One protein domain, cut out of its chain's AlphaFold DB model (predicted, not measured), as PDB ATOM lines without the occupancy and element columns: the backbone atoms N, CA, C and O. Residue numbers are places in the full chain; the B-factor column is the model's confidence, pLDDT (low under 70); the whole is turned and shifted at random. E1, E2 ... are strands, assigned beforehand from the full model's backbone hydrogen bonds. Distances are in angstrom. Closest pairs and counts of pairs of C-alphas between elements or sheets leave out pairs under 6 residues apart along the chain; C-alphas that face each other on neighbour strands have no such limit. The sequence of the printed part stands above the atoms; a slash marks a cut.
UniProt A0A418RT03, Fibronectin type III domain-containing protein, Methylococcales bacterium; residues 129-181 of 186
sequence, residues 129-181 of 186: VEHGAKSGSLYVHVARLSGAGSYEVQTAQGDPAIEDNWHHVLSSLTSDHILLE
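What this domain is: This is residues 129 to 181 of the 186 residues of the protein "Fibronectin type III domain-containing protein" of Methylococcales bacterium (UniProt A0A418RT03). Two small antiparallel sheets make this model: a long two-stranded hairpin, E3 and E4, and beside it a three-stranded sheet, E1, E2 and E5, with little contact between the two. Residues 142 to 150 and 173 to 177 join them at the same end of the hairpin. The printed part has 53 residues with five named strands, E1 to E5 along the chain, and no named helix; the class is all strand, though under half of the residues, 23, are in named elements. The three-stranded sheet has the order E1, E2, E5. The whole is only just loose, close to compact, with a radius of gyration of the C-alphas of 12.2 A, and flat, spanning 32 by 27 by 14 A.

How they stand to each other: Start at E1, residues 129 to 131, which forms a hairpin with E2, residues 138 to 141; N 130 and O 139 are within hydrogen-bond range at 2.8 A. On to E3, residues 151 to 156, which is apart from E2 and forms a hairpin with E4, residues 166 to 172, their directions 153 degrees apart; look for N 151 and O 172 at 2.8 A. Last comes E5, residues 178 to 180, antiparallel to the inner strand E2, with N 140 and O 178 at 2.8 A. The closest C-alphas of E4 and E5 are those of Ser 172 and Ile 178, 6.8 A apart.

Where its parts are: Find C-alpha 129 at (-20.842, -9.947, 51.550), where E1 begins. From C-alpha 151 at (-26.008, -5.374, 38.559), E3 runs 16.8 A; E4 then runs 17.4 A. E5 ends at C-alpha 180, (-20.298, -16.074, 43.610).

The domain as a whole: The C-alphas farthest apart, those of Ser 135 and Gly 147, are 34.0 A apart. The printed part has no cut, no link is long, and no printed residue is under 70 in pLDDT.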
ATOM      1  N   VAL A 129     -21.394  -8.671  51.991       88.19
ATOM      2  CA  VAL A 129     -20.842  -9.947  51.550       88.19
ATOM      3  C   VAL A 129     -20.918 -10.928  52.708       88.19
ATOM      4  O   VAL A 129     -20.418 -10.647  53.797       88.19
ATOM      5  N   GLU A 130     -21.549 -12.071  52.473       88.00
ATOM      6  CA  GLU A 130     -21.691 -13.160  53.437       88.00
ATOM      7  C   GLU A 130     -21.059 -14.439  52.883       88.00
ATOM      8  O   GLU A 130     -20.969 -14.636  51.670       88.00
ATOM      9  N   HIS A 131     -20.610 -15.328  53.767       85.69
ATOM     10  CA  HIS A 131     -20.090 -16.624  53.340       85.69
ATOM     11  C   HIS A 131     -21.213 -17.499  52.784       85.69
ATOM     12  O   HIS A 131     -22.258 -17.667  53.414       85.69
ATOM     13  N   GLY A 132     -20.980 -18.079  51.608       82.06
ATOM     14  CA  GLY A 132     -21.887 -19.055  51.028       82.06
ATOM     15  C   GLY A 132     -21.789 -20.419  51.715       82.06
ATOM     16  O   GLY A 132     -20.913 -20.680  52.540       82.06
ATOM     17  N   ALA A 133     -22.708 -21.320  51.366       81.75
ATOM     18  CA  ALA A 133     -22.822 -22.632  52.008       81.75
ATOM     19  C   ALA A 133     -21.623 -23.570  51.745       81.75
ATOM     20  O   ALA A 133     -21.488 -24.597  52.411       81.75
ATOM     21  N   LYS A 134     -20.769 -23.247  50.766       82.88
ATOM     22  CA  LYS A 134     -19.585 -24.029  50.385       82.88
ATOM     23  C   LYS A 134     -18.321 -23.176  50.489       82.88
ATOM     24  O   LYS A 134     -18.347 -21.972  50.235       82.88
ATOM     25  N   SER A 135     -17.188 -23.802  50.796       78.38
ATOM     26  CA  SER A 135     -15.882 -23.149  50.662       78.38
ATOM     27  C   SER A 135     -15.683 -22.666  49.221       78.38
ATOM     28  O   SER A 135     -15.980 -23.406  48.288       78.38
ATOM     29  N   GLY A 136     -15.218 -21.426  49.053       80.44
ATOM     30  CA  GLY A 136     -15.107 -20.780  47.739       80.44
ATOM     31  C   GLY A 136     -16.398 -20.124  47.235       80.44
ATOM     32  O   GLY A 136     -16.443 -19.719  46.079       80.44
ATOM     33  N   SER A 137     -17.435 -19.999  48.077       84.50
ATOM     34  CA  SER A 137     -18.670 -19.286  47.723       84.50
ATOM     35  C   SER A 137     -18.949 -18.075  48.614       84.50
ATOM     36  O   SER A 137     -18.699 -18.109  49.823       84.50
ATOM     37  N   LEU A 138     -19.480 -17.007  48.012       87.00
ATOM     38  CA  LEU A 138     -19.887 -15.771  48.686       87.00
ATOM     39  C   LEU A 138     -21.268 -15.328  48.200       87.00
ATOM     40  O   LEU A 138     -21.559 -15.385  47.007       87.00
ATOM     41  N   TYR A 139     -22.096 -14.845  49.119       88.31
ATOM     42  CA  TYR A 139     -23.334 -14.144  48.807       88.31
ATOM     43  C   TYR A 139     -23.098 -12.644  48.842       88.31
ATOM     44  O   TYR A 139     -22.658 -12.105  49.855       88.31
ATOM     45  N   VAL A 140     -23.425 -11.971  47.746       88.88
ATOM     46  CA  VAL A 140     -23.382 -10.518  47.628       88.88
ATOM     47  C   VAL A 140     -24.805  -9.973  47.650       88.88
ATOM     48  O   VAL A 140     -25.713 -10.489  46.991       88.88
ATOM     49  N   HIS A 141     -24.991  -8.912  48.423       90.12
ATOM     50  CA  HIS A 141     -26.235  -8.166  48.513       90.12
ATOM     51  C   HIS A 141     -25.961  -6.679  48.302       90.12
ATOM     52  O   HIS A 141     -25.000  -6.138  48.848       90.12
ATOM     53  N   VAL A 142     -26.841  -6.022  47.549       89.94
ATOM     54  CA  VAL A 142     -26.891  -4.566  47.392       89.94
ATOM     55  C   VAL A 142     -28.336  -4.081  47.460       89.94
ATOM     56  O   VAL A 142     -29.274  -4.805  47.124       89.94
ATOM     57  N   ALA A 143     -28.545  -2.831  47.863       88.56
ATOM     58  CA  ALA A 143     -29.863  -2.218  47.820       88.56
ATOM     59  C   ALA A 143     -30.354  -2.079  46.371       88.56
ATOM     60  O   ALA A 143     -29.624  -1.639  45.478       88.56
ATOM     61  N   ARG A 144     -31.629  -2.415  46.142       86.00
ATOM     62  CA  ARG A 144     -32.249  -2.306  44.820       86.00
ATOM     63  C   ARG A 144     -32.329  -0.846  44.370       86.00
ATOM     64  O   ARG A 144     -32.988  -0.029  45.010       86.00
ATOM     65  N   LEU A 145     -31.754  -0.548  43.211       84.88
ATOM     66  CA  LEU A 145     -31.851   0.742  42.541       84.88
ATOM     67  C   LEU A 145     -33.063   0.798  41.604       84.88
ATOM     68  O   LEU A 145     -33.294  -0.093  40.782       84.88
ATOM     69  N   SER A 146     -33.840   1.875  41.712       79.00
ATOM     70  CA  SER A 146     -34.942   2.150  40.788       79.00
ATOM     71  C   SER A 146     -34.381   2.520  39.415       79.00
ATOM     72  O   SER A 146     -33.598   3.456  39.307       79.00
ATOM     73  N   GLY A 147     -34.788   1.794  38.372       76.12
ATOM     74  CA  GLY A 147     -34.292   1.991  37.005       76.12
ATOM     75  C   GLY A 147     -33.065   1.149  36.633       76.12
ATOM     76  O   GLY A 147     -32.696   1.127  35.463       76.12
ATOM     77  N   ALA A 148     -32.467   0.407  37.574       79.94
ATOM     78  CA  ALA A 148     -31.392  -0.531  37.257       79.94
ATOM     79  C   ALA A 148     -31.933  -1.767  36.522       79.94
ATOM     80  O   ALA A 148     -32.817  -2.465  37.023       79.94
ATOM     81  N   GLY A 149     -31.394  -2.028  35.326       81.50
ATOM     82  CA  GLY A 149     -31.717  -3.217  34.529       81.50
ATOM     83  C   GLY A 149     -30.926  -4.462  34.938       81.50
ATOM     84  O   GLY A 149     -31.425  -5.573  34.791       81.50
ATOM     85  N   SER A 150     -29.717  -4.276  35.471       86.38
ATOM     86  CA  SER A 150     -28.833  -5.337  35.962       86.38
ATOM     87  C   SER A 150     -27.772  -4.766  36.907       86.38
ATOM     88  O   SER A 150     -27.492  -3.568  36.875       86.38
ATOM     89  N   TYR A 151     -27.159  -5.640  37.699       87.44
ATOM     90  CA  TYR A 151     -26.008  -5.374  38.559       87.44
ATOM     91  C   TYR A 151     -24.816  -6.169  38.046       87.44
ATOM     92  O   TYR A 151     -24.940  -7.366  37.799       87.44
ATOM     93  N   GLU A 152     -23.674  -5.512  37.896       89.69
ATOM     94  CA  GLU A 152     -22.414  -6.143  37.515       89.69
ATOM     95  C   GLU A 152     -21.549  -6.349  38.759       89.69
ATOM     96  O   GLU A 152     -21.380  -5.424  39.556       89.69
ATOM     97  N   VAL A 153     -21.009  -7.556  38.927       88.94
ATOM     98  CA  VAL A 153     -20.093  -7.881  40.022       88.94
ATOM     99  C   VAL A 153     -18.702  -8.131  39.462       88.94
ATOM    100  O   VAL A 153     -18.509  -8.980  38.587       88.94
ATOM    101  N   GLN A 154     -17.735  -7.404  40.010       89.75
ATOM    102  CA  GLN A 154     -16.322  -7.518  39.681       89.75
ATOM    103  C   GLN A 154     -15.526  -7.865  40.940       89.75
ATOM    104  O   GLN A 154     -15.885  -7.463  42.049       89.75
ATOM    105  N   THR A 155     -14.442  -8.610  40.768       88.00
ATOM    106  CA  THR A 155     -13.519  -8.973  41.850       88.00
ATOM    107  C   THR A 155     -12.094  -8.641  41.451       88.00
ATOM    108  O   THR A 155     -11.733  -8.846  40.293       88.00
ATOM    109  N   ALA A 156     -11.283  -8.199  42.412       87.50
ATOM    110  CA  ALA A 156      -9.854  -7.988  42.223       87.50
ATOM    111  C   ALA A 156      -9.028  -8.964  43.065       87.50
ATOM    112  O   ALA A 156      -9.277  -9.126  44.261       87.50
ATOM    113  N   GLN A 157      -8.028  -9.590  42.443       82.50
ATOM    114  CA  GLN A 157      -7.027 -10.407  43.130       82.50
ATOM    115  C   GLN A 157      -5.691  -9.653  43.132       82.50
ATOM    116  O   GLN A 157      -5.117  -9.405  42.079       82.50
ATOM    117  N   GLY A 158      -5.191  -9.285  44.316       81.50
ATOM    118  CA  GLY A 158      -4.001  -8.439  44.460       81.50
ATOM    119  C   GLY A 158      -4.349  -7.046  44.987       81.50
ATOM    120  O   GLY A 158      -5.177  -6.927  45.886       81.50
ATOM    121  N   ASP A 159      -3.697  -6.003  44.467       84.75
ATOM    122  CA  ASP A 159      -3.951  -4.617  44.877       84.75
ATOM    123  C   ASP A 159      -5.220  -4.071  44.188       84.75
ATOM    124  O   ASP A 159      -5.214  -3.921  42.961       84.75
ATOM    125  N   PRO A 160      -6.304  -3.764  44.929       85.44
ATOM    126  CA  PRO A 160      -7.542  -3.241  44.355       85.44
ATOM    127  C   PRO A 160      -7.416  -1.800  43.832       85.44
ATOM    128  O   PRO A 160      -8.338  -1.322  43.176       85.44
ATOM    129  N   ALA A 161      -6.312  -1.095  44.111       89.06
ATOM    130  CA  ALA A 161      -6.053   0.237  43.563       89.06
ATOM    131  C   ALA A 161      -5.600   0.214  42.090       89.06
ATOM    132  O   ALA A 161      -5.534   1.268  41.454       89.06
ATOM    133  N   ILE A 162      -5.271  -0.963  41.549       88.94
ATOM    134  CA  ILE A 162      -4.856  -1.147  40.157       88.94
ATOM    135  C   ILE A 162      -6.059  -1.639  39.348       88.94
ATOM    136  O   ILE A 162      -6.548  -2.743  39.578       88.94
ATOM    137  N   GLU A 163      -6.504  -0.837  38.378       87.00
ATOM    138  CA  GLU A 163      -7.685  -1.134  37.548       87.00
ATOM    139  C   GLU A 163      -7.565  -2.477  36.811       87.00
ATOM    140  O   GLU A 163      -8.512  -3.257  36.778       87.00
ATOM    141  N   ASP A 164      -6.372  -2.799  36.306       88.88
ATOM    142  CA  ASP A 164      -6.109  -4.036  35.558       88.88
ATOM    143  C   ASP A 164      -6.335  -5.319  36.382       88.88
ATOM    144  O   ASP A 164      -6.474  -6.398  35.804       88.88
ATOM    145  N   ASN A 165      -6.384  -5.221  37.716       87.88
ATOM    146  CA  ASN A 165      -6.645  -6.365  38.591       87.88
ATOM    147  C   ASN A 165      -8.141  -6.682  38.726       87.88
ATOM    148  O   ASN A 165      -8.478  -7.736  39.267       87.88
ATOM    149  N   TRP A 166      -9.036  -5.790  38.289       88.94
ATOM    150  CA  TRP A 166     -10.477  -6.000  38.368       88.94
ATOM    151  C   TRP A 166     -10.968  -6.852  37.204       88.94
ATOM    152  O   TRP A 166     -10.749  -6.562  36.027       88.94
ATOM    153  N   HIS A 167     -11.684  -7.918  37.540       86.81
ATOM    154  CA  HIS A 167     -12.250  -8.833  36.565       86.81
ATOM    155  C   HIS A 167     -13.742  -9.010  36.800       86.81
ATOM    156  O   HIS A 167     -14.198  -9.206  37.929       86.81
ATOM    157  N   HIS A 168     -14.496  -8.960  35.706       88.31
ATOM    158  CA  HIS A 168     -15.910  -9.293  35.692       88.31
ATOM    159  C   HIS A 168     -16.122 -10.749  36.104       88.31
ATOM    160  O   HIS A 168     -15.511 -11.649  35.527       88.31
ATOM    161  N   VAL A 169     -17.028 -10.975  37.055       85.50
ATOM    162  CA  VAL A 169     -17.410 -12.323  37.487       85.50
ATOM    163  C   VAL A 169     -18.778 -12.697  36.941       85.50
ATOM    164  O   VAL A 169     -18.926 -13.752  36.327       85.50
ATOM    165  N   LEU A 170     -19.779 -11.839  37.152       86.88
ATOM    166  CA  LEU A 170     -21.136 -12.073  36.666       86.88
ATOM    167  C   LEU A 170     -21.950 -10.783  36.569       86.88
ATOM    168  O   LEU A 170     -21.642  -9.772  37.203       86.88
ATOM    169  N   SER A 171     -23.075 -10.881  35.862       88.38
ATOM    170  CA  SER A 171     -24.165  -9.908  35.912       88.38
ATOM    171  C   SER A 171     -25.433 -10.557  36.456       88.38
ATOM    172  O   SER A 171     -25.834 -11.626  35.996       88.38
ATOM    173  N   SER A 172     -26.095  -9.897  37.403       84.38
ATOM    174  CA  SER A 172     -27.359 -10.338  37.995       84.38
ATOM    175  C   SER A 172     -28.499  -9.377  37.665       84.38
ATOM    176  O   SER A 172     -28.321  -8.162  37.629       84.38
ATOM    177  N   LEU A 173     -29.702  -9.914  37.457       85.44
ATOM    178  CA  LEU A 173     -30.933  -9.118  37.347       85.44
ATOM    179  C   LEU A 173     -31.545  -8.806  38.723       85.44
ATOM    180  O   LEU A 173     -32.418  -7.944  38.831       85.44
ATOM    181  N   THR A 174     -31.105  -9.510  39.768       82.62
ATOM    182  CA  THR A 174     -31.550  -9.323  41.152       82.62
ATOM    183  C   THR A 174     -30.469  -8.624  41.965       82.62
ATOM    184  O   THR A 174     -29.275  -8.831  41.748       82.62
ATOM    185  N   SER A 175     -30.897  -7.769  42.893       80.50
ATOM    186  CA  SER A 175     -30.012  -7.055  43.824       80.50
ATOM    187  C   SER A 175     -29.697  -7.878  45.080       80.50
ATOM    188  O   SER A 175     -28.773  -7.567  45.827       80.50
ATOM    189  N   ASP A 176     -30.484  -8.925  45.313       76.00
ATOM    190  CA  ASP A 176     -30.375  -9.871  46.410       76.00
ATOM    191  C   ASP A 176     -29.914 -11.254  45.918       76.00
ATOM    192  O   ASP A 176     -30.129 -11.628  44.760       76.00
ATOM    193  N   HIS A 177     -29.291 -12.012  46.828       75.62
ATOM    194  CA  HIS A 177     -28.863 -13.401  46.626       75.62
ATOM    195  C   HIS A 177     -27.904 -13.618  45.444       75.62
ATOM    196  O   HIS A 177     -27.965 -14.645  44.767       75.62
ATOM    197  N   ILE A 178     -26.992 -12.674  45.198       84.38
ATOM    198  CA  ILE A 178     -25.988 -12.829  44.147       84.38
ATOM    199  C   ILE A 178     -24.924 -13.817  44.635       84.38
ATOM    200  O   ILE A 178     -24.118 -13.489  45.502       84.38
ATOM    201  N   LEU A 179     -24.943 -15.040  44.108       84.94
ATOM    202  CA  LEU A 179     -24.012 -16.097  44.491       84.94
ATOM    203  C   LEU A 179     -22.768 -16.066  43.595       84.94
ATOM    204  O   LEU A 179     -22.862 -16.261  42.386       84.94
ATOM    205  N   LEU A 180     -21.609 -15.856  44.212       83.44
ATOM    206  CA  LEU A 180     -20.298 -16.074  43.610       83.44
ATOM    207  C   LEU A 180     -19.829 -17.480  43.996       83.44
ATOM    208  O   LEU A 180     -19.849 -17.823  45.180       83.44
ATOM    209  N   GLU A 181     -19.409 -18.278  43.020       81.12
ATOM    210  CA  GLU A 181     -18.877 -19.633  43.216       81.12
ATOM    211  C   GLU A 181     -17.442 -19.732  42.669       81.12
ATOM    212  O   GLU A 181     -16.987 -18.851  41.939       81.12
TER     213      GLU A 181